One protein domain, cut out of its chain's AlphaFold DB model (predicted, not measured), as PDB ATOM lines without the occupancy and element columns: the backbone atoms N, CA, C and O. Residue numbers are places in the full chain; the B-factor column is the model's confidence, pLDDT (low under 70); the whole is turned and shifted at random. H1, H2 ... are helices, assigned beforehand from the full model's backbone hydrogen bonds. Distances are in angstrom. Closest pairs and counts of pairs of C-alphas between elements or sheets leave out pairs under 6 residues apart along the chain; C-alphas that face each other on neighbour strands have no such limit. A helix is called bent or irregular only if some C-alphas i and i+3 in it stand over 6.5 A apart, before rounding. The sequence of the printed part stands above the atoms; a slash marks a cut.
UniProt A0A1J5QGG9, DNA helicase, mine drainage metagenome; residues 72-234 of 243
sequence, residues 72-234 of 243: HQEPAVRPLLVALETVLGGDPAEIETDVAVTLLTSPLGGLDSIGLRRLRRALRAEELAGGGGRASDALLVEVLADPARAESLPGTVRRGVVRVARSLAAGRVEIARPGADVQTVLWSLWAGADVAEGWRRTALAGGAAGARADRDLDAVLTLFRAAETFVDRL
ATOM      1  N   HIS A  72      47.165  58.909 -49.969       81.94
ATOM      2  CA  HIS A  72      45.956  58.475 -49.253       81.94
ATOM      3  C   HIS A  72      44.912  57.770 -50.144       81.94
ATOM      4  O   HIS A  72      44.004  57.106 -49.646       81.94
ATOM      5  N   GLN A  73      45.026  57.905 -51.466       84.00
ATOM      6  CA  GLN A  73      44.170  57.253 -52.459       84.00
ATOM      7  C   GLN A  73      44.793  55.967 -53.013       84.00
ATOM      8  O   GLN A  73      44.118  55.241 -53.747       84.00
ATOM      9  N   GLU A  74      46.049  55.661 -52.670       87.88
ATOM     10  CA  GLU A  74      46.690  54.425 -53.106       87.88
ATOM     11  C   GLU A  74      45.951  53.202 -52.543       87.88
ATOM     12  O   GLU A  74      45.803  53.088 -51.322       87.88
ATOM     13  N   PRO A  75      45.513  52.241 -53.382       89.19
ATOM     14  CA  PRO A  75      44.758  51.074 -52.918       89.19
ATOM     15  C   PRO A  75      45.493  50.214 -51.882       89.19
ATOM     16  O   PRO A  75      44.846  49.557 -51.071       89.19
ATOM     17  N   ALA A  76      46.830  50.213 -51.909       91.19
ATOM     18  CA  ALA A  76      47.666  49.503 -50.943       91.19
ATOM     19  C   ALA A  76      47.815  50.248 -49.603       91.19
ATOM     20  O   ALA A  76      48.021  49.616 -48.572       91.19
ATOM     21  N   VAL A  77      47.681  51.579 -49.614       94.44
ATOM     22  CA  VAL A  77      47.889  52.460 -48.452       94.44
ATOM     23  C   VAL A  77      46.586  52.758 -47.731       94.44
ATOM     24  O   VAL A  77      46.537  52.702 -46.505       94.44
ATOM     25  N   ARG A  78      45.511  53.037 -48.474       94.81
ATOM     26  CA  ARG A  78      44.205  53.409 -47.915       94.81
ATOM     27  C   ARG A  78      43.722  52.463 -46.803       94.81
ATOM     28  O   ARG A  78      43.272  52.971 -45.784       94.81
ATOM     29  N   PRO A  79      43.834  51.125 -46.914       95.56
ATOM     30  CA  PRO A  79      43.412  50.225 -45.840       95.56
ATOM     31  C   PRO A  79      44.230  50.371 -44.553       95.56
ATOM     32  O   PRO A  79      43.684  50.178 -43.473       95.56
ATOM     33  N   LEU A  80      45.518  50.717 -44.653       96.06
ATOM     34  CA  LEU A  80      46.358  50.985 -43.483       96.06
ATOM     35  C   LEU A  80      45.970  52.299 -42.809       96.06
ATOM     36  O   LEU A  80      45.941  52.348 -41.585       96.06
ATOM     37  N   LEU A  81      45.627  53.329 -43.588       95.69
ATOM     38  CA  LEU A  81      45.116  54.593 -43.047       95.69
ATOM     39  C   LEU A  81      43.758  54.402 -42.369       95.69
ATOM     40  O   LEU A  81      43.587  54.826 -41.235       95.69
ATOM     41  N   VAL A  82      42.844  53.660 -42.997       96.00
ATOM     42  CA  VAL A  82      41.557  53.295 -42.383       96.00
ATOM     43  C   VAL A  82      41.779  52.506 -41.090       96.00
ATOM     44  O   VAL A  82      41.128  52.778 -40.087       96.00
ATOM     45  N   ALA A  83      42.712  51.546 -41.070       96.31
ATOM     46  CA  ALA A  83      43.047  50.809 -39.853       96.31
ATOM     47  C   ALA A  83      43.642  51.726 -38.769       96.31
ATOM     48  O   ALA A  83      43.287  51.592 -37.602       96.31
ATOM     49  N   LEU A  84      44.499  52.677 -39.148       95.44
ATOM     50  CA  LEU A  84      45.061  53.675 -38.243       95.44
ATOM     51  C   LEU A  84      43.965  54.558 -37.637       95.44
ATOM     52  O   LEU A  84      43.869  54.628 -36.416       95.44
ATOM     53  N   GLU A  85      43.098  55.148 -38.458       93.69
ATOM     54  CA  GLU A  85      41.931  55.929 -38.019       93.69
ATOM     55  C   GLU A  85      41.032  55.113 -37.081       93.69
ATOM     56  O   GLU A  85      40.632  55.598 -36.026       93.69
ATOM     57  N   THR A  86      40.792  53.840 -37.407       94.31
ATOM     58  CA  THR A  86      39.976  52.923 -36.594       94.31
ATOM     59  C   THR A  86      40.564  52.698 -35.199       94.31
ATOM     60  O   THR A  86      39.835  52.584 -34.215       94.31
ATOM     61  N   VAL A  87      41.890  52.592 -35.098       94.19
ATOM     62  CA  VAL A  87      42.574  52.386 -33.817       94.19
ATOM     63  C   VAL A  87      42.683  53.704 -33.039       94.19
ATOM     64  O   VAL A  87      42.534  53.703 -31.819       94.19
ATOM     65  N   LEU A  88      42.858  54.834 -33.730       90.50
ATOM     66  CA  LEU A  88      42.839  56.174 -33.131       90.50
ATOM     67  C   LEU A  88      41.450  56.580 -32.619       90.50
ATOM     68  O   LEU A  88      41.363  57.318 -31.640       90.50
ATOM     69  N   GLY A  89      40.386  56.092 -33.265       86.00
ATOM     70  CA  GLY A  89      38.988  56.380 -32.938       86.00
ATOM     71  C   GLY A  89      38.512  55.827 -31.593       86.00
ATOM     72  O   GLY A  89      37.452  56.227 -31.127       86.00
ATOM     73  N   GLY A  90      39.299  54.970 -30.932       82.88
ATOM     74  CA  GLY A  90      39.012  54.504 -29.575       82.88
ATOM     75  C   GLY A  90      38.505  53.066 -29.516       82.88
ATOM     76  O   GLY A  90      39.270  52.134 -29.781       82.88
ATOM     77  N   ASP A  91      37.262  52.864 -29.077       84.69
ATOM     78  CA  ASP A  91      36.738  51.548 -28.691       84.69
ATOM     79  C   ASP A  91      36.586  50.600 -29.908       84.69
ATOM     80  O   ASP A  91      35.958  50.957 -30.907       84.69
ATOM     81  N   PRO A  92      37.132  49.365 -29.867       82.81
ATOM     82  CA  PRO A  92      36.884  48.352 -30.894       82.81
ATOM     83  C   PRO A  92      35.410  48.035 -31.177       82.81
ATOM     84  O   PRO A  92      35.098  47.563 -32.268       82.81
ATOM     85  N   ALA A  93      34.514  48.243 -30.213       82.69
ATOM     86  CA  ALA A  93      33.085  48.007 -30.382       82.69
ATOM     87  C   ALA A  93      32.384  49.110 -31.196       82.69
ATOM     88  O   ALA A  93      31.284  48.883 -31.698       82.69
ATOM     89  N   GLU A  94      33.018  50.275 -31.355       86.56
ATOM     90  CA  GLU A  94      32.467  51.436 -32.066       86.56
ATOM     91  C   GLU A  94      32.848  51.471 -33.553       86.56
ATOM     92  O   GLU A  94      32.451  52.385 -34.273       86.56
ATOM     93  N   ILE A  95      33.589  50.470 -34.045       91.75
ATOM     94  CA  ILE A  95      33.948  50.388 -35.464       91.75
ATOM     95  C   ILE A  95      32.674  50.294 -36.303       91.75
ATOM     96  O   ILE A  95      31.870  49.368 -36.150       91.75
ATOM     97  N   GLU A  96      32.520  51.218 -37.249       94.00
ATOM     98  CA  GLU A  96      31.409  51.177 -38.188       94.00
ATOM     99  C   GLU A  96      31.486  49.930 -39.086       94.00
ATOM    100  O   GLU A  96      32.547  49.429 -39.474       94.00
ATOM    101  N   THR A  97      30.324  49.377 -39.423       95.62
ATOM    102  CA  THR A  97      30.258  48.117 -40.176       95.62
ATOM    103  C   THR A  97      30.843  48.246 -41.584       95.62
ATOM    104  O   THR A  97      31.426  47.295 -42.109       95.62
ATOM    105  N   ASP A  98      30.687  49.399 -42.222       96.31
ATOM    106  CA  ASP A  98      31.242  49.687 -43.542       96.31
ATOM    107  C   ASP A  98      32.779  49.767 -43.517       96.31
ATOM    108  O   ASP A  98      33.429  49.253 -44.432       96.31
ATOM    109  N   VAL A  99      33.369  50.297 -42.442       96.31
ATOM    110  CA  VAL A  99      34.812  50.272 -42.169       96.31
ATOM    111  C   VAL A  99      35.297  48.831 -42.014       96.31
ATOM    112  O   VAL A  99      36.249  48.424 -42.686       96.31
ATOM    113  N   ALA A 100      34.597  48.015 -41.220       96.56
ATOM    114  CA  ALA A 100      34.910  46.592 -41.071       96.56
ATOM    115  C   ALA A 100      34.877  45.852 -42.422       96.56
ATOM    116  O   ALA A 100      35.800  45.106 -42.762       96.56
ATOM    117  N   VAL A 101      33.841  46.088 -43.233       97.31
ATOM    118  CA  VAL A 101      33.723  45.521 -44.587       97.31
ATOM    119  C   VAL A 101      34.849  46.015 -45.497       97.31
ATOM    120  O   VAL A 101      35.427  45.212 -46.236       97.31
ATOM    121  N   THR A 102      35.194  47.300 -45.428       96.44
ATOM    122  CA  THR A 102      36.281  47.905 -46.207       96.44
ATOM    123  C   THR A 102      37.614  47.234 -45.893       96.44
ATOM    124  O   THR A 102      38.304  46.796 -46.811       96.44
ATOM    125  N   LEU A 103      37.958  47.059 -44.615       97.12
ATOM    126  CA  LEU A 103      39.197  46.392 -44.205       97.12
ATOM    127  C   LEU A 103      39.230  44.918 -44.624       97.12
ATOM    128  O   LEU A 103      40.227  44.452 -45.179       97.12
ATOM    129  N   LEU A 104      38.129  44.190 -44.426       97.31
ATOM    130  CA  LEU A 104      38.018  42.771 -44.780       97.31
ATOM    131  C   LEU A 104      38.142  42.512 -46.286       97.31
ATOM    132  O   LEU A 104      38.700  41.488 -46.689       97.31
ATOM    133  N   THR A 105      37.631  43.427 -47.109       96.62
ATOM    134  CA  THR A 105      37.676  43.325 -48.578       96.62
ATOM    135  C   THR A 105      38.884  44.020 -49.208       96.62
ATOM    136  O   THR A 105      39.104  43.929 -50.415       96.62
ATOM    137  N   SER A 106      39.702  44.683 -48.392       95.44
ATOM    138  CA  SER A 106      40.956  45.298 -48.817       95.44
ATOM    139  C   SER A 106      42.063  44.264 -49.067       95.44
ATOM    140  O   SER A 106      41.936  43.115 -48.647       95.44
ATOM    141  N   PRO A 107      43.212  44.661 -49.644       93.12
ATOM    142  CA  PRO A 107      44.404  43.815 -49.710       93.12
ATOM    143  C   PRO A 107      44.911  43.253 -48.363       93.12
ATOM    144  O   PRO A 107      45.649  42.266 -48.378       93.12
ATOM    145  N   LEU A 108      44.525  43.830 -47.214       93.50
ATOM    146  CA  LEU A 108      44.878  43.300 -45.887       93.50
ATOM    147  C   LEU A 108      44.064  42.040 -45.541       93.50
ATOM    148  O   LEU A 108      44.624  41.046 -45.073       93.50
ATOM    149  N   GLY A 109      42.750  42.070 -45.795       94.00
ATOM    150  CA  GLY A 109      41.834  40.958 -45.521       94.00
ATOM    151  C   GLY A 109      41.669  39.983 -46.691       94.00
ATOM    152  O   GLY A 109      41.546  38.776 -46.489       94.00
ATOM    153  N   GLY A 110      41.713  40.473 -47.927       93.38
ATOM    154  CA  GLY A 110      41.673  39.673 -49.151       93.38
ATOM    155  C   GLY A 110      40.353  38.940 -49.406       93.38
ATOM    156  O   GLY A 110      40.335  38.021 -50.225       93.38
ATOM    157  N   LEU A 111      39.263  39.292 -48.713       95.88
ATOM    158  CA  LEU A 111      37.952  38.710 -48.989       95.88
ATOM    159  C   LEU A 111      37.315  39.373 -50.210       95.88
ATOM    160  O   LEU A 111      37.273  40.593 -50.334       95.88
ATOM    161  N   ASP A 112      36.740  38.561 -51.085       94.75
ATOM    162  CA  ASP A 112      35.824  39.031 -52.115       94.75
ATOM    163  C   ASP A 112      34.376  39.058 -51.587       94.75
ATOM    164  O   ASP A 112      34.079  38.728 -50.431       94.75
ATOM    165  N   SER A 113      33.429  39.434 -52.446       94.69
ATOM    166  CA  SER A 113      32.004  39.473 -52.095       94.69
ATOM    167  C   SER A 113      31.446  38.097 -51.693       94.69
ATOM    168  O   SER A 113      30.525  38.007 -50.872       94.69
ATOM    169  N   ILE A 114      32.014  37.012 -52.229       96.44
ATOM    170  CA  ILE A 114      31.642  35.633 -51.896       96.44
ATOM    171  C   ILE A 114      32.191  35.262 -50.515       96.44
ATOM    172  O   ILE A 114      31.450  34.724 -49.689       96.44
ATOM    173  N   GLY A 115      33.455  35.575 -50.243       96.75
ATOM    174  CA  GLY A 115      34.131  35.399 -48.965       96.75
ATOM    175  C   GLY A 115      33.422  36.151 -47.847       96.75
ATOM    176  O   GLY A 115      33.113  35.555 -46.817       96.75
ATOM    177  N   LEU A 116      33.038  37.408 -48.083       97.12
ATOM    178  CA  LEU A 116      32.259  38.198 -47.128       97.12
ATOM    179  C   LEU A 116      30.889  37.565 -46.840       97.12
ATOM    180  O   LEU A 116      30.457  37.481 -45.689       97.12
ATOM    181  N   ARG A 117      30.205  37.060 -47.873       97.12
ATOM    182  CA  ARG A 117      28.928  36.352 -47.701       97.12
ATOM    183  C   ARG A 117      29.099  35.056 -46.906       97.12
ATOM    184  O   ARG A 117      28.254  34.745 -46.068       97.12
ATOM    185  N   ARG A 118      30.174  34.301 -47.154       97.38
ATOM    186  CA  ARG A 118      30.517  33.084 -46.401       97.38
ATOM    187  C   ARG A 118      30.821  33.402 -44.940       97.38
ATOM    188  O   ARG A 118      30.298  32.715 -44.071       97.38
ATOM    189  N   LEU A 119      31.577  34.465 -44.678       97.94
ATOM    190  CA  LEU A 119      31.887  34.937 -43.331       97.94
ATOM    191  C   LEU A 119      30.615  35.291 -42.554       97.94
ATOM    192  O   LEU A 119      30.378  34.739 -41.483       97.94
ATOM    193  N   ARG A 120      29.749  36.139 -43.125       97.56
ATOM    194  CA  ARG A 120      28.472  36.527 -42.500       97.56
ATOM    195  C   ARG A 120      27.596  35.316 -42.169       97.56
ATOM    196  O   ARG A 120      26.960  35.290 -41.121       97.56
ATOM    197  N   ARG A 121      27.571  34.306 -43.049       96.88
ATOM    198  CA  ARG A 121      26.843  33.048 -42.813       96.88
ATOM    199  C   ARG A 121      27.449  32.226 -41.678       96.88
ATOM    200  O   ARG A 121      26.690  31.746 -40.848       96.88
ATOM    201  N   ALA A 122      28.774  32.077 -41.641       96.62
ATOM    202  CA  ALA A 122      29.464  31.334 -40.585       96.62
ATOM    203  C   ALA A 122      29.213  31.962 -39.207       96.62
ATOM    204  O   ALA A 122      28.728  31.285 -38.307       96.62
ATOM    205  N   LEU A 123      29.410  33.278 -39.091       96.81
ATOM    206  CA  LEU A 123      29.157  34.023 -37.857       96.81
ATOM    207  C   LEU A 123      27.704  33.892 -37.386       96.81
ATOM    208  O   LEU A 123      27.450  33.641 -36.213       96.81
ATOM    209  N   ARG A 124      26.733  34.023 -38.302       97.38
ATOM    210  CA  ARG A 124      25.310  33.869 -37.954       97.38
ATOM    211  C   ARG A 124      24.956  32.444 -37.543       97.38
ATOM    212  O   ARG A 124      24.124  32.283 -36.659       97.38
ATOM    213  N   ALA A 125      25.552  31.431 -38.168       95.56
ATOM    214  CA  ALA A 125      25.331  30.042 -37.782       95.56
ATOM    215  C   ALA A 125      25.841  29.767 -36.358       95.56
ATOM    216  O   ALA A 125      25.130  29.140 -35.578       95.56
ATOM    217  N   GLU A 126      27.021  30.284 -36.004       94.50
ATOM    218  CA  GLU A 126      27.575  30.179 -34.648       94.50
ATOM    219  C   GLU A 126      26.722  30.923 -33.609       94.50
ATOM    220  O   GLU A 126      26.392  30.351 -32.575       94.50
ATOM    221  N   GLU A 127      26.305  32.160 -33.904       96.06
ATOM    222  CA  GLU A 127      25.430  32.956 -33.027       96.06
ATOM    223  C   GLU A 127      24.111  32.226 -32.735       96.06
ATOM    224  O   GLU A 127      23.692  32.133 -31.584       96.06
ATOM    225  N   LEU A 128      23.467  31.667 -33.766       96.75
ATOM    226  CA  LEU A 128      22.213  30.926 -33.610       96.75
ATOM    227  C   LEU A 128      22.408  29.609 -32.847       96.75
ATOM    228  O   LEU A 128      21.563  29.251 -32.031       96.75
ATOM    229  N   ALA A 129      23.515  28.899 -33.079       95.12
ATOM    230  CA  ALA A 129      23.842  27.683 -32.335       95.12
ATOM    231  C   ALA A 129      24.084  27.964 -30.841       95.12
ATOM    232  O   ALA A 129      23.760  27.128 -30.002       95.12
ATOM    233  N   GLY A 130      24.597  29.153 -30.509       93.81
ATOM    234  CA  GLY A 130      24.734  29.648 -29.138       93.81
ATOM    235  C   GLY A 130      23.440  30.194 -28.519       93.81
ATOM    236  O   GLY A 130      23.482  30.700 -27.401       93.81
ATOM    237  N   GLY A 131      22.302  30.127 -29.223       95.62
ATOM    238  CA  GLY A 131      21.017  30.672 -28.763       95.62
ATOM    239  C   GLY A 131      20.900  32.197 -28.869       95.62
ATOM    240  O   GLY A 131      19.938  32.777 -28.367       95.62
ATOM    241  N   GLY A 132      21.865  32.849 -29.516       95.81
ATOM    242  CA  GLY A 132      21.866  34.279 -29.778       95.81
ATOM    243  C   GLY A 132      20.999  34.673 -30.975       95.81
ATOM    244  O   GLY A 132      20.421  33.848 -31.686       95.81
ATOM    245  N   GLY A 133      20.913  35.978 -31.223       94.31
ATOM    246  CA  GLY A 133      20.023  36.555 -32.236       94.31
ATOM    247  C   GLY A 133      20.597  37.763 -32.964       94.31
ATOM    248  O   GLY A 133      19.892  38.379 -33.765       94.31
ATOM    249  N   ARG A 134      21.862  38.115 -32.710       96.06
ATOM    250  CA  ARG A 134      22.443  39.369 -33.193       96.06
ATOM    251  C   ARG A 134      22.574  39.406 -34.715       96.06
ATOM    252  O   ARG A 134      22.761  38.385 -35.388       96.06
ATOM    253  N   ALA A 135      22.454  40.615 -35.261       96.19
ATOM    254  CA  ALA A 135      22.602  40.872 -36.687       96.19
ATOM    255  C   ALA A 135      24.042  40.608 -37.147       96.19
ATOM    256  O   ALA A 135      24.991  40.767 -36.386       96.19
ATOM    257  N   SER A 136      24.219  40.242 -38.421       95.12
ATOM    258  CA  SER A 136      25.550  39.924 -38.958       95.12
ATOM    259  C   SER A 136      26.532  41.090 -38.890       95.12
ATOM    260  O   SER A 136      27.729  40.849 -38.851       95.12
ATOM    261  N   ASP A 137      26.032  42.325 -38.904       95.94
ATOM    262  CA  ASP A 137      26.854  43.535 -38.845       95.94
ATOM    263  C   ASP A 137      27.566  43.652 -37.493       95.94
ATOM    264  O   ASP A 137      28.788  43.749 -37.454       95.94
ATOM    265  N   ALA A 138      26.831  43.470 -36.393       95.25
ATOM    266  CA  ALA A 138      27.410  43.422 -35.050       95.25
ATOM    267  C   ALA A 138      28.438  42.287 -34.903       95.25
ATOM    268  O   ALA A 138      29.494  42.476 -34.310       95.25
ATOM    269  N   LEU A 139      28.163  41.119 -35.495       96.00
ATOM    270  CA  LEU A 139      29.081  39.974 -35.455       96.00
ATOM    271  C   LEU A 139      30.366  40.214 -36.264       96.00
ATOM    272  O   LEU A 139      31.418  39.682 -35.918       96.00
ATOM    273  N   LEU A 140      30.290  40.985 -37.356       96.12
ATOM    274  CA  LEU A 140      31.469  41.365 -38.138       96.12
ATOM    275  C   LEU A 140      32.376  42.322 -37.371       96.12
ATOM    276  O   LEU A 140      33.592  42.175 -37.436       96.12
ATOM    277  N   VAL A 141      31.795  43.287 -36.662       95.88
ATOM    278  CA  VAL A 141      32.558  44.207 -35.812       95.88
ATOM    279  C   VAL A 141      33.199  43.439 -34.655       95.88
ATOM    280  O   VAL A 141      34.408  43.529 -34.453       95.88
ATOM    281  N   GLU A 142      32.428  42.587 -33.972       95.25
ATOM    282  CA  GLU A 142      32.922  41.765 -32.860       95.25
ATOM    283  C   GLU A 142      34.113  40.886 -33.262       95.25
ATOM    284  O   GLU A 142      35.123  40.858 -32.562       95.25
ATOM    285  N   VAL A 143      34.035  40.180 -34.398       95.94
ATOM    286  CA  VAL A 143      35.115  39.259 -34.792       95.94
ATOM    287  C   VAL A 143      36.425  39.983 -35.129       95.94
ATOM    288  O   VAL A 143      37.487  39.367 -35.092       95.94
ATOM    289  N   LEU A 144      36.370  41.278 -35.458       95.81
ATOM    290  CA  LEU A 144      37.560  42.102 -35.681       95.81
ATOM    291  C   LEU A 144      38.141  42.688 -34.390       95.81
ATOM    292  O   LEU A 144      39.323  43.034 -34.373       95.81
ATOM    293  N   ALA A 145      37.344  42.787 -33.326       93.12
ATOM    294  CA  ALA A 145      37.797  43.258 -32.022       93.12
ATOM    295  C   ALA A 145      38.656  42.218 -31.284       93.12
ATOM    296  O   ALA A 145      39.534  42.597 -30.510       93.12
ATOM    297  N   ASP A 146      38.442  40.923 -31.548       91.38
ATOM    298  CA  ASP A 146      39.166  39.827 -30.901       91.38
ATOM    299  C   ASP A 146      39.811  38.859 -31.919       91.38
ATOM    300  O   ASP A 146      39.126  38.025 -32.527       91.38
ATOM    301  N   PRO A 147      41.150  38.888 -32.074       93.31
ATOM    302  CA  PRO A 147      41.873  37.930 -32.905       93.31
ATOM    303  C   PRO A 147      41.633  36.464 -32.526       93.31
ATOM    304  O   PRO A 147      41.628  35.610 -33.413       93.31
ATOM    305  N   ALA A 148      41.428  36.148 -31.242       93.56
ATOM    306  CA  ALA A 148      41.173  34.779 -30.799       93.56
ATOM    307  C   ALA A 148      39.808  34.283 -31.292       93.56
ATOM    308  O   ALA A 148      39.684  33.139 -31.741       93.56
ATOM    309  N   ARG A 149      38.794  35.158 -31.315       92.81
ATOM    310  CA  ARG A 149      37.498  34.859 -31.933       92.81
ATOM    311  C   ARG A 149      37.645  34.569 -33.423       92.81
ATOM    312  O   ARG A 149      37.080  33.585 -33.907       92.81
ATOM    313  N   ALA A 150      38.442  35.357 -34.144       94.69
ATOM    314  CA  ALA A 150      38.690  35.141 -35.570       94.69
ATOM    315  C   ALA A 150      39.323  33.766 -35.877       94.69
ATOM    316  O   ALA A 150      39.020  33.176 -36.915       94.69
ATOM    317  N   GLU A 151      40.141  33.209 -34.975       95.00
ATOM    318  CA  GLU A 151      40.755  31.878 -35.142       95.00
ATOM    319  C   GLU A 151      39.740  30.726 -35.148       95.00
ATOM    320  O   GLU A 151      39.994  29.676 -35.743       95.00
ATOM    321  N   SER A 152      38.570  30.917 -34.532       92.50
ATOM    322  CA  SER A 152      37.510  29.900 -34.512       92.50
ATOM    323  C   SER A 152      36.794  29.733 -35.861       92.50
ATOM    324  O   SER A 152      36.176  28.698 -36.108       92.50
ATOM    325  N   LEU A 153      36.945  30.696 -36.781       95.25
ATOM    326  CA  LEU A 153      36.248  30.712 -38.067       95.25
ATOM    327  C   LEU A 153      36.644  29.551 -38.996       95.25
ATOM    328  O   LEU A 153      37.764  29.037 -38.925       95.25
ATOM    329  N   PRO A 154      35.804  29.188 -39.981       94.12
ATOM    330  CA  PRO A 154      36.173  28.228 -41.019       94.12
ATOM    331  C   PRO A 154      37.411  28.665 -41.817       94.12
ATOM    332  O   PRO A 154      37.535  29.829 -42.212       94.12
ATOM    333  N   GLY A 155      38.298  27.717 -42.139       92.31
ATOM    334  CA  GLY A 155      39.576  27.990 -42.814       92.31
ATOM    335  C   GLY A 155      39.461  28.764 -44.137       92.31
ATOM    336  O   GLY A 155      40.367  29.512 -44.490       92.31
ATOM    337  N   THR A 156      38.322  28.662 -44.832       91.00
ATOM    338  CA  THR A 156      38.050  29.380 -46.091       91.00
ATOM    339  C   THR A 156      37.958  30.898 -45.951       91.00
ATOM    340  O   THR A 156      38.118  31.597 -46.943       91.00
ATOM    341  N   VAL A 157      37.640  31.409 -44.757       94.62
ATOM    342  CA  VAL A 157      37.519  32.856 -44.483       94.62
ATOM    343  C   VAL A 157      38.462  33.316 -43.372       94.62
ATOM    344  O   VAL A 157      38.834  34.486 -43.340       94.62
ATOM    345  N   ARG A 158      38.907  32.393 -42.506       96.19
ATOM    346  CA  ARG A 158      39.729  32.654 -41.316       96.19
ATOM    347  C   ARG A 158      40.940  33.533 -41.599       96.19
ATOM    348  O   ARG A 158      41.123  34.537 -40.926       96.19
ATOM    349  N   ARG A 159      41.764  33.166 -42.588       93.94
ATOM    350  CA  ARG A 159      43.075  33.800 -42.809       93.94
ATOM    351  C   ARG A 159      42.974  35.317 -42.972       93.94
ATOM    352  O   ARG A 159      43.772  36.035 -42.386       93.94
ATOM    353  N   GLY A 160      42.005  35.782 -43.757       93.94
ATOM    354  CA  GLY A 160      41.786  37.207 -43.995       93.94
ATOM    355  C   GLY A 160      41.318  37.949 -42.749       93.94
ATOM    356  O   GLY A 160      41.869  38.986 -42.393       93.94
ATOM    357  N   VAL A 161      40.341  37.373 -42.046       97.38
ATOM    358  CA  VAL A 161      39.769  37.970 -40.831       97.38
ATOM    359  C   VAL A 161      40.805  38.045 -39.713       97.38
ATOM    360  O   VAL A 161      40.963  39.095 -39.103       97.38
ATOM    361  N   VAL A 162      41.569  36.968 -39.493       97.12
ATOM    362  CA  VAL A 162      42.638  36.917 -38.485       97.12
ATOM    363  C   VAL A 162      43.694  37.989 -38.745       97.12
ATOM    364  O   VAL A 162      44.132  38.639 -37.805       97.12
ATOM    365  N   ARG A 163      44.089  38.214 -40.004       95.88
ATOM    366  CA  ARG A 163      45.058  39.267 -40.355       95.88
ATOM    367  C   ARG A 163      44.560  40.657 -39.990       95.88
ATOM    368  O   ARG A 163      45.292  41.411 -39.358       95.88
ATOM    369  N   VAL A 164      43.318  40.982 -40.347       97.62
ATOM    370  CA  VAL A 164      42.730  42.289 -40.021       97.62
ATOM    371  C   VAL A 164      42.576  42.447 -38.507       97.62
ATOM    372  O   VAL A 164      43.008  43.457 -37.962       97.62
ATOM    373  N   ALA A 165      42.047  41.437 -37.811       97.38
ATOM    374  CA  ALA A 165      41.887  41.474 -36.358       97.38
ATOM    375  C   ALA A 165      43.239  41.637 -35.637       97.38
ATOM    376  O   ALA A 165      43.376  42.485 -34.759       97.38
ATOM    377  N   ARG A 166      44.271  40.879 -36.037       97.62
ATOM    378  CA  ARG A 166      45.630  40.994 -35.477       97.62
ATOM    379  C   ARG A 166      46.264  42.348 -35.763       97.62
ATOM    380  O   ARG A 166      46.903  42.895 -34.872       97.62
ATOM    381  N   SER A 167      46.082  42.883 -36.971       97.75
ATOM    382  CA  SER A 167      46.526  44.229 -37.337       97.75
ATOM    383  C   SER A 167      45.934  45.270 -36.387       97.75
ATOM    384  O   SER A 167      46.686  45.953 -35.695       97.75
ATOM    385  N   LEU A 168      44.604  45.313 -36.254       97.38
ATOM    386  CA  LEU A 168      43.916  46.257 -35.369       97.38
ATOM    387  C   LEU A 168      44.319  46.071 -33.899       97.38
ATOM    388  O   LEU A 168      44.597  47.052 -33.214       97.38
ATOM    389  N   ALA A 169      44.393  44.831 -33.411       96.38
ATOM    390  CA  ALA A 169      44.812  44.544 -32.041       96.38
ATOM    391  C   ALA A 169      46.252  45.010 -31.762       96.38
ATOM    392  O   ALA A 169      46.501  45.619 -30.723       96.38
ATOM    393  N   ALA A 170      47.185  44.784 -32.694       97.06
ATOM    394  CA  ALA A 170      48.566  45.252 -32.576       97.06
ATOM    395  C   ALA A 170      48.643  46.785 -32.517       97.06
ATOM    396  O   ALA A 170      49.307  47.320 -31.632       97.06
ATOM    397  N   GLY A 171      47.885  47.473 -33.380       96.62
ATOM    398  CA  GLY A 171      47.747  48.931 -33.346       96.62
ATOM    399  C   GLY A 171      47.263  49.448 -31.995       96.62
ATOM    400  O   GLY A 171      47.812  50.412 -31.467       96.62
ATOM    401  N   ARG A 172      46.260  48.789 -31.401       95.12
ATOM    402  CA  ARG A 172      45.669  49.230 -30.124       95.12
ATOM    403  C   ARG A 172      46.637  49.044 -28.967       95.12
ATOM    404  O   ARG A 172      46.746  49.918 -28.111       95.12
ATOM    405  N   VAL A 173      47.353  47.920 -28.961       95.56
ATOM    406  CA  VAL A 173      48.423  47.666 -27.990       95.56
ATOM    407  C   VAL A 173      49.512  48.727 -28.107       95.56
ATOM    408  O   VAL A 173      49.983  49.203 -27.079       95.56
ATOM    409  N   GLU A 174      49.897  49.107 -29.327       96.06
ATOM    410  CA  GLU A 174      50.935  50.112 -29.546       96.06
ATOM    411  C   GLU A 174      50.486  51.510 -29.110       96.06
ATOM    412  O   GLU A 174      51.213  52.150 -28.361       96.06
ATOM    413  N   ILE A 175      49.271  51.955 -29.456       94.06
ATOM    414  CA  ILE A 175      48.733  53.259 -29.016       94.06
ATOM    415  C   ILE A 175      48.724  53.406 -27.490       94.06
ATOM    416  O   ILE A 175      48.934  54.500 -26.971       94.06
ATOM    417  N   ALA A 176      48.474  52.317 -26.760       92.00
ATOM    418  CA  ALA A 176      48.444  52.337 -25.302       92.00
ATOM    419  C   ALA A 176      49.840  52.461 -24.656       92.00
ATOM    420  O   ALA A 176      49.937  52.645 -23.439       92.00
ATOM    421  N   ARG A 177      50.928  52.337 -25.428       93.56
ATOM    422  CA  ARG A 177      52.291  52.426 -24.899       93.56
ATOM    423  C   ARG A 177      52.710  53.881 -24.670       93.56
ATOM    424  O   ARG A 177      52.433  54.749 -25.497       93.56
ATOM    425  N   PRO A 178      53.443  54.166 -23.579       89.44
ATOM    426  CA  PRO A 178      54.066  55.470 -23.396       89.44
ATOM    427  C   PRO A 178      55.012  55.793 -24.558       89.44
ATOM    428  O   PRO A 178      55.877  54.985 -24.888       89.44
ATOM    429  N   GLY A 179      54.866  56.981 -25.144       87.06
ATOM    430  CA  GLY A 179      55.723  57.442 -26.241       87.06
ATOM    431  C   GLY A 179      55.381  56.865 -27.615       87.06
ATOM    432  O   GLY A 179      56.185  57.021 -28.526       87.06
ATOM    433  N   ALA A 180      54.222  56.218 -27.779       91.38
ATOM    434  CA  ALA A 180      53.756  55.789 -29.092       91.38
ATOM    435  C   ALA A 180      53.590  56.987 -30.041       91.38
ATOM    436  O   ALA A 180      52.969  57.996 -29.687       91.38
ATOM    437  N   ASP A 181      54.105  56.844 -31.258       91.88
ATOM    438  CA  ASP A 181      53.957  57.811 -32.340       91.88
ATOM    439  C   ASP A 181      53.223  57.174 -33.534       91.88
ATOM    440  O   ASP A 181      52.885  55.987 -33.541       91.88
ATOM    441  N   VAL A 182      52.905  57.975 -34.552       90.81
ATOM    442  CA  VAL A 182      52.177  57.473 -35.729       90.81
ATOM    443  C   VAL A 182      52.961  56.392 -36.479       90.81
ATOM    444  O   VAL A 182      52.359  55.471 -37.031       90.81
ATOM    445  N   GLN A 183      54.294  56.472 -36.493       92.62
ATOM    446  CA  GLN A 183      55.152  55.533 -37.201       92.62
ATOM    447  C   GLN A 183      55.165  54.176 -36.493       92.62
ATOM    448  O   GLN A 183      55.012  53.153 -37.167       92.62
ATOM    449  N   THR A 184      55.289  54.135 -35.161       95.06
ATOM    450  CA  THR A 184      55.268  52.871 -34.410       95.06
ATOM    451  C   THR A 184      53.907  52.191 -34.514       95.06
ATOM    452  O   THR A 184      53.836  50.987 -34.781       95.06
ATOM    453  N   VAL A 185      52.817  52.960 -34.418       96.06
ATOM    454  CA  VAL A 185      51.450  52.444 -34.584       96.06
ATOM    455  C   VAL A 185      51.252  51.902 -35.997       96.06
ATOM    456  O   VAL A 185      50.833  50.754 -36.156       96.06
ATOM    457  N   LEU A 186      51.617  52.662 -37.031       95.88
ATOM    458  CA  LEU A 186      51.518  52.213 -38.420       95.88
ATOM    459  C   LEU A 186      52.346  50.943 -38.675       95.88
ATOM    460  O   LEU A 186      51.890  50.032 -39.372       95.88
ATOM    461  N   TRP A 187      53.535  50.844 -38.076       95.94
ATOM    462  CA  TRP A 187      54.370  49.650 -38.173       95.94
ATOM    463  C   TRP A 187      53.710  48.438 -37.512       95.94
ATOM    464  O   TRP A 187      53.697  47.354 -38.096       95.94
ATOM    465  N   SER A 188      53.103  48.614 -36.335       97.56
ATOM    466  CA  SER A 188      52.387  47.540 -35.635       97.56
ATOM    467  C   SER A 188      51.170  47.034 -36.425       97.56
ATOM    468  O   SER A 188      50.973  45.820 -36.533       97.56
ATOM    469  N   LEU A 189      50.417  47.937 -37.069       97.50
ATOM    470  CA  LEU A 189      49.313  47.598 -37.971       97.50
ATOM    471  C   LEU A 189      49.814  46.767 -39.159       97.50
ATOM    472  O   LEU A 189      49.263  45.702 -39.455       97.50
ATOM    473  N   TRP A 190      50.872  47.234 -39.829       96.56
ATOM    474  CA  TRP A 190      51.460  46.557 -40.986       96.56
ATOM    475  C   TRP A 190      52.003  45.168 -40.636       96.56
ATOM    476  O   TRP A 190      51.705  44.191 -41.329       96.56
ATOM    477  N   ALA A 191      52.744  45.059 -39.532       95.94
ATOM    478  CA  ALA A 191      53.277  43.794 -39.044       95.94
ATOM    479  C   ALA A 191      52.154  42.811 -38.674       95.94
ATOM    480  O   ALA A 191      52.208  41.644 -39.060       95.94
ATOM    481  N   GLY A 192      51.104  43.281 -37.990       94.50
ATOM    482  CA  GLY A 192      49.961  42.451 -37.607       94.50
ATOM    483  C   GLY A 192      49.134  41.943 -38.795       94.50
ATOM    484  O   GLY A 192      48.559  40.857 -38.715       94.50
ATOM    485  N   ALA A 193      49.111  42.679 -39.912       93.94
ATOM    486  CA  ALA A 193      48.436  42.248 -41.138       93.94
ATOM    487  C   ALA A 193      49.163  41.095 -41.860       93.94
ATOM    488  O   ALA A 193      48.527  40.344 -42.602       93.94
ATOM    489  N   ASP A 194      50.477  40.933 -41.652       94.25
ATOM    490  CA  ASP A 194      51.283  39.816 -42.174       94.25
ATOM    491  C   ASP A 194      51.119  39.582 -43.699       94.25
ATOM    492  O   ASP A 194      50.927  38.466 -44.204       94.25
ATOM    493  N   VAL A 195      51.135  40.672 -44.473       93.25
ATOM    494  CA  VAL A 195      50.995  40.637 -45.945       93.25
ATOM    495  C   VAL A 195      52.315  40.837 -46.693       93.25
ATOM    496  O   VAL A 195      52.435  40.368 -47.828       93.25
ATOM    497  N   ALA A 196      53.316  41.444 -46.048       92.00
ATOM    498  CA  ALA A 196      54.570  41.878 -46.667       92.00
ATOM    499  C   ALA A 196      55.290  40.758 -47.435       92.00
ATOM    500  O   ALA A 196      55.608  40.910 -48.613       92.00
ATOM    501  N   GLU A 197      55.484  39.594 -46.810       92.62
ATOM    502  CA  GLU A 197      56.217  38.486 -47.433       92.62
ATOM    503  C   GLU A 197      55.452  37.856 -48.607       92.62
ATOM    504  O   GLU A 197      56.038  37.376 -49.578       92.62
ATOM    505  N   GLY A 198      54.117  37.866 -48.549       92.81
ATOM    506  CA  GLY A 198      53.281  37.425 -49.665       92.81
ATOM    507  C   GLY A 198      53.424  38.342 -50.878       92.81
ATOM    508  O   GLY A 198      53.575  37.860 -52.004       92.81
ATOM    509  N   TRP A 199      53.417  39.654 -50.644       93.25
ATOM    510  CA  TRP A 199      53.585  40.649 -51.702       93.25
ATOM    511  C   TRP A 199      54.999  40.612 -52.272       93.25
ATOM    512  O   TRP A 199      55.145  40.560 -53.489       93.25
ATOM    513  N   ARG A 200      56.029  40.495 -51.424       93.81
ATOM    514  CA  ARG A 200      57.429  40.366 -51.852       93.81
ATOM    515  C   ARG A 200      57.639  39.163 -52.765       93.81
ATOM    516  O   ARG A 200      58.197  39.305 -53.848       93.81
ATOM    517  N   ARG A 201      57.143  37.981 -52.378       95.56
ATOM    518  CA  ARG A 201      57.228  36.782 -53.233       95.56
ATOM    519  C   ARG A 201      56.500  36.965 -54.563       95.56
ATOM    520  O   ARG A 201      56.988  36.491 -55.582       95.56
ATOM    521  N   THR A 202      55.360  37.653 -54.557       92.88
ATOM    522  CA  THR A 202      54.597  37.940 -55.782       92.88
ATOM    523  C   THR A 202      55.356  38.903 -56.695       92.88
ATOM    524  O   THR A 202      55.450  38.645 -57.889       92.88
ATOM    525  N   ALA A 203      55.943  39.967 -56.138       89.56
ATOM    526  CA  ALA A 203      56.768  40.925 -56.870       89.56
ATOM    527  C   ALA A 203      57.966  40.235 -57.542       89.56
ATOM    528  O   ALA A 203      58.160  40.361 -58.750       89.56
ATOM    529  N   LEU A 204      58.696  39.407 -56.785       90.81
ATOM    530  CA  LEU A 204      59.864  38.665 -57.273       90.81
ATOM    531  C   LEU A 204      59.527  37.598 -58.327       90.81
ATOM    532  O   LEU A 204      60.386  37.250 -59.133       90.81
ATOM    533  N   ALA A 205      58.295  37.080 -58.344       90.75
ATOM    534  CA  ALA A 205      57.848  36.126 -59.361       90.75
ATOM    535  C   ALA A 205      57.638  36.773 -60.748       90.75
ATOM    536  O   ALA A 205      57.560  36.059 -61.750       90.75
ATOM    537  N   GLY A 206      57.560  38.106 -60.824       83.06
ATOM    538  CA  GLY A 206      57.405  38.851 -62.072       83.06
ATOM    539  C   GLY A 206      56.001  38.782 -62.691       83.06
ATOM    540  O   GLY A 206      55.012  38.390 -62.069       83.06
ATOM    541  N   GLY A 207      55.893  39.229 -63.946       83.81
ATOM    542  CA  GLY A 207      54.622  39.320 -64.672       83.81
ATOM    543  C   GLY A 207      53.705  40.452 -64.187       83.81
ATOM    544  O   GLY A 207      54.081  41.290 -63.369       83.81
ATOM    545  N   ALA A 208      52.473  40.492 -64.703       80.44
ATOM    546  CA  ALA A 208      51.527  41.575 -64.407       80.44
ATOM    547  C   ALA A 208      51.147  41.657 -62.916       80.44
ATOM    548  O   ALA A 208      50.998  42.754 -62.378       80.44
ATOM    549  N   ALA A 209      51.019  40.506 -62.247       82.06
ATOM    550  CA  ALA A 209      50.768  40.438 -60.809       82.06
ATOM    551  C   ALA A 209      51.989  40.903 -59.998       82.06
ATOM    552  O   ALA A 209      51.824  41.666 -59.048       82.06
ATOM    553  N   GLY A 210      53.205  40.521 -60.409       84.00
ATOM    554  CA  GLY A 210      54.438  40.984 -59.773       84.00
ATOM    555  C   GLY A 210      54.620  42.495 -59.880       84.00
ATOM    556  O   GLY A 210      54.801  43.156 -58.865       84.00
ATOM    557  N   ALA A 211      54.417  43.073 -61.067       81.31
ATOM    558  CA  ALA A 211      54.467  44.525 -61.271       81.31
ATOM    559  C   ALA A 211      53.371  45.298 -60.506       81.31
ATOM    560  O   ALA A 211      53.460  46.515 -60.320       81.31
ATOM    561  N   ARG A 212      52.278  44.634 -60.106       84.44
ATOM    562  CA  ARG A 212      51.287  45.231 -59.204       84.44
ATOM    563  C   ARG A 212      51.769  45.181 -57.756       84.44
ATOM    564  O   ARG A 212      51.755  46.224 -57.117       84.44
ATOM    565  N   ALA A 213      52.220  44.018 -57.291       88.56
ATOM    566  CA  ALA A 213      52.722  43.837 -55.931       88.56
ATOM    567  C   ALA A 213      53.939  44.728 -55.628       88.56
ATOM    568  O   ALA A 213      54.033  45.268 -54.535       88.56
ATOM    569  N   ASP A 214      54.825  44.915 -56.607       86.94
ATOM    570  CA  ASP A 214      55.979  45.816 -56.528       86.94
ATOM    571  C   ASP A 214      55.545  47.269 -56.274       86.94
ATOM    572  O   ASP A 214      55.909  47.871 -55.268       86.94
ATOM    573  N   ARG A 215      54.619  47.788 -57.093       87.00
ATOM    574  CA  ARG A 215      54.039  49.129 -56.891       87.00
ATOM    575  C   ARG A 215      53.287  49.275 -55.571       87.00
ATOM    576  O   ARG A 215      53.324  50.343 -54.966       87.00
ATOM    577  N   ASP A 216      52.584  48.231 -55.141       90.62
ATOM    578  CA  ASP A 216      51.877  48.237 -53.860       90.62
ATOM    579  C   ASP A 216      52.873  48.327 -52.685       90.62
ATOM    580  O   ASP A 216      52.625  49.067 -51.732       90.62
ATOM    581  N   LEU A 217      54.023  47.648 -52.770       91.75
ATOM    582  CA  LEU A 217      55.110  47.769 -51.791       91.75
ATOM    583  C   LEU A 217      55.753  49.161 -51.812       91.75
ATOM    584  O   LEU A 217      55.952  49.741 -50.746       91.75
ATOM    585  N   ASP A 218      56.015  49.731 -52.988       90.62
ATOM    586  CA  ASP A 218      56.562  51.088 -53.116       90.62
ATOM    587  C   ASP A 218      55.644  52.153 -52.502       90.62
ATOM    588  O   ASP A 218      56.110  53.071 -51.818       90.62
ATOM    589  N   ALA A 219      54.329  52.022 -52.698       91.31
ATOM    590  CA  ALA A 219      53.346  52.912 -52.088       91.31
ATOM    591  C   ALA A 219      53.384  52.822 -50.554       91.31
ATOM    592  O   ALA A 219      53.405  53.847 -49.870       91.31
ATOM    593  N   VAL A 220      53.466  51.607 -50.001       93.62
ATOM    594  CA  VAL A 220      53.587  51.394 -48.552       93.62
ATOM    595  C   VAL A 220      54.907  51.959 -48.013       93.62
ATOM    596  O   VAL A 220      54.903  52.654 -47.001       93.62
ATOM    597  N   LEU A 221      56.035  51.750 -48.698       92.62
ATOM    598  CA  LEU A 221      57.322  52.342 -48.308       92.62
ATOM    599  C   LEU A 221      57.278  53.876 -48.325       92.62
ATOM    600  O   LEU A 221      57.831  54.525 -47.438       92.62
ATOM    601  N   THR A 222      56.593  54.457 -49.308       92.81
ATOM    602  CA  THR A 222      56.387  55.908 -49.401       92.81
ATOM    603  C   THR A 222      55.565  56.431 -48.220       92.81
ATOM    604  O   THR A 222      55.912  57.468 -47.656       92.81
ATOM    605  N   LEU A 223      54.529  55.699 -47.793       93.62
ATOM    606  CA  LEU A 223      53.764  56.007 -46.579       93.62
ATOM    607  C   LEU A 223      54.647  56.006 -45.330       93.62
ATOM    608  O   LEU A 223      54.595  56.960 -44.559       93.62
ATOM    609  N   PHE A 224      55.481  54.984 -45.145       93.88
ATOM    610  CA  PHE A 224      56.365  54.913 -43.980       93.88
ATOM    611  C   PHE A 224      57.378  56.058 -43.938       93.88
ATOM    612  O   PHE A 224      57.552  56.664 -42.886       93.88
ATOM    613  N   ARG A 225      57.970  56.429 -45.080       92.06
ATOM    614  CA  ARG A 225      58.856  57.606 -45.167       92.06
ATOM    615  C   ARG A 225      58.127  58.908 -44.838       92.06
ATOM    616  O   ARG A 225      58.703  59.801 -44.218       92.06
ATOM    617  N   ALA A 226      56.867  59.036 -45.258       90.00
ATOM    618  CA  ALA A 226      56.048  60.198 -44.929       90.00
ATOM    619  C   ALA A 226      55.735  60.263 -43.424       90.00
ATOM    620  O   ALA A 226      55.819  61.344 -42.842       90.00
ATOM    621  N   ALA A 227      55.432  59.122 -42.795       90.00
ATOM    622  CA  ALA A 227      55.217  59.022 -41.352       90.00
ATOM    623  C   ALA A 227      56.489  59.360 -40.556       90.00
ATOM    624  O   ALA A 227      56.422  60.164 -39.632       90.00
ATOM    625  N   GLU A 228      57.647  58.838 -40.964       89.81
ATOM    626  CA  GLU A 228      58.956  59.159 -40.373       89.81
ATOM    627  C   GLU A 228      59.254  60.660 -40.461       89.81
ATOM    628  O   GLU A 228      59.481  61.321 -39.452       89.81
ATOM    629  N   THR A 229      59.104  61.245 -41.655       88.38
ATOM    630  CA  THR A 229      59.289  62.692 -41.857       88.38
ATOM    631  C   THR A 229      58.338  63.525 -40.989       88.38
ATOM    632  O   THR A 229      58.685  64.632 -40.571       88.38
ATOM    633  N   PHE A 230      57.117  63.041 -40.747       85.88
ATOM    634  CA  PHE A 230      56.155  63.713 -39.878       85.88
ATOM    635  C   PHE A 230      56.612  63.690 -38.415       85.88
ATOM    636  O   PHE A 230      56.629  64.744 -37.778       85.88
ATOM    637  N   VAL A 231      57.023  62.524 -37.909       87.88
ATOM    638  CA  VAL A 231      57.531  62.360 -36.538       87.88
ATOM    639  C   VAL A 231      58.791  63.197 -36.323       87.88
ATOM    640  O   VAL A 231      58.861  63.942 -35.348       87.88
ATOM    641  N   ASP A 232      59.732  63.191 -37.268       86.06
ATOM    642  CA  ASP A 232      60.962  63.991 -37.191       86.06
ATOM    643  C   ASP A 232      60.687  65.499 -37.089       86.06
ATOM    644  O   ASP A 232      61.382  66.234 -36.383       86.06
ATOM    645  N   ARG A 233      59.661  65.987 -37.800       83.12
ATOM    646  CA  ARG A 233      59.267  67.407 -37.782       83.12
ATOM    647  C   ARG A 233      58.456  67.783 -36.549       83.12
ATOM    648  O   ARG A 233      58.473  68.947 -36.147       83.12
ATOM    649  N   LEU A 234      57.725  66.833 -35.976       75.06
ATOM    650  CA  LEU A 234      56.836  67.033 -34.837       75.06
ATOM    651  C   LEU A 234      57.060  65.927 -33.789       75.06
ATOM    652  O   LEU A 234      56.153  65.136 -33.530       75.06
TER     653      LEU A 234
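AT A GLANCE: This is residues 72 to 234 of the 243 residues of the protein "DNA helicase" of mine drainage metagenome (UniProt A0A1J5QGG9). A flat slab of helices is built round H6, with H1, H2 and H4 crossing it at steep tilts, H3 crossing near its first turns and H7 folding back beside it. At one edge the long helix H9 packs on H7 with its residues 224 to 231, and H8 packs on the earlier residues 209 to 217 of H9; H3 lies toward the opposite edge. The printed part has 163 residues with nine named helices, H1 to H9 in chain order, and no named strand: the class is all helix, and the packing is mostly crossed. It is compact, with a radius of gyration of the C-alphas of 16.4 A and spans of 53 by 43 by 23 A.

IN THESE COORDINATES: Find C-alpha 78 at (44.205, 53.409, -47.915), where H1 begins; it runs to residue 88. Next come H2, residues 97 to 105, and H3, residues 113 to 129, 24.4 A long. Then read H4, residues 136 to 145, and the short H5, residues 147 to 151. H6, residues 155 to 175, starts at (39.576, 27.990, -42.814) and is 30.2 A long; it is irregular, with C-alphas 156 and 159 7.5 A apart, and has a kink of 25 degrees near residue 162. H7 holds residues 182 to 193 and H8 residues 196 to 204. H9, residues 207 to 233, is 39.2 A long and ends at C-alpha 233, (59.267, 67.407, -37.782).

HOW THE PARTS SIT: Begin at the hub, H6, which touches six helices. H1 touches its residues 167 to 175, closest at the C-alphas of Val 87 and Arg 172, 5.8 A. H2 touches its residues 160 to 164, with C-alphas 104 and 161 closest at 6.5 A. H3 is about perpendicular to it at 85 degrees, closest at C-alphas 119 and 157, 6.1 A. H4 comes to 4.4 A at C-alphas 144 and 165, and H5 to 4.9 A at C-alphas 147 and 165. H6 and H7 form a hairpin at a shallow tilt of 20 degrees, closest at C-alphas 167 and 192, 3.9 A. H7 touches H9, opposite ways at 29 degrees, a shallow tilt, with C-alphas 183 and 227 5.4 A apart. H8 touches H9, closest at C-alphas 203 and 210, 3.7 A, and is apart from H6. In H1, H2, H3, H5, H7 and H8 every O i to N i+4 pair is within hydrogen-bond range; in H4 it is 5 of 6, in H6 14 of 17 and in H9 22 of 23.

THE WHOLE: The two C-alphas farthest apart are those of Gly 131 and Arg 233, 53.8 A. The printed part has no cut, and no link is long. The mean pLDDT of the printed part is 93.0, and no printed residue is under 70.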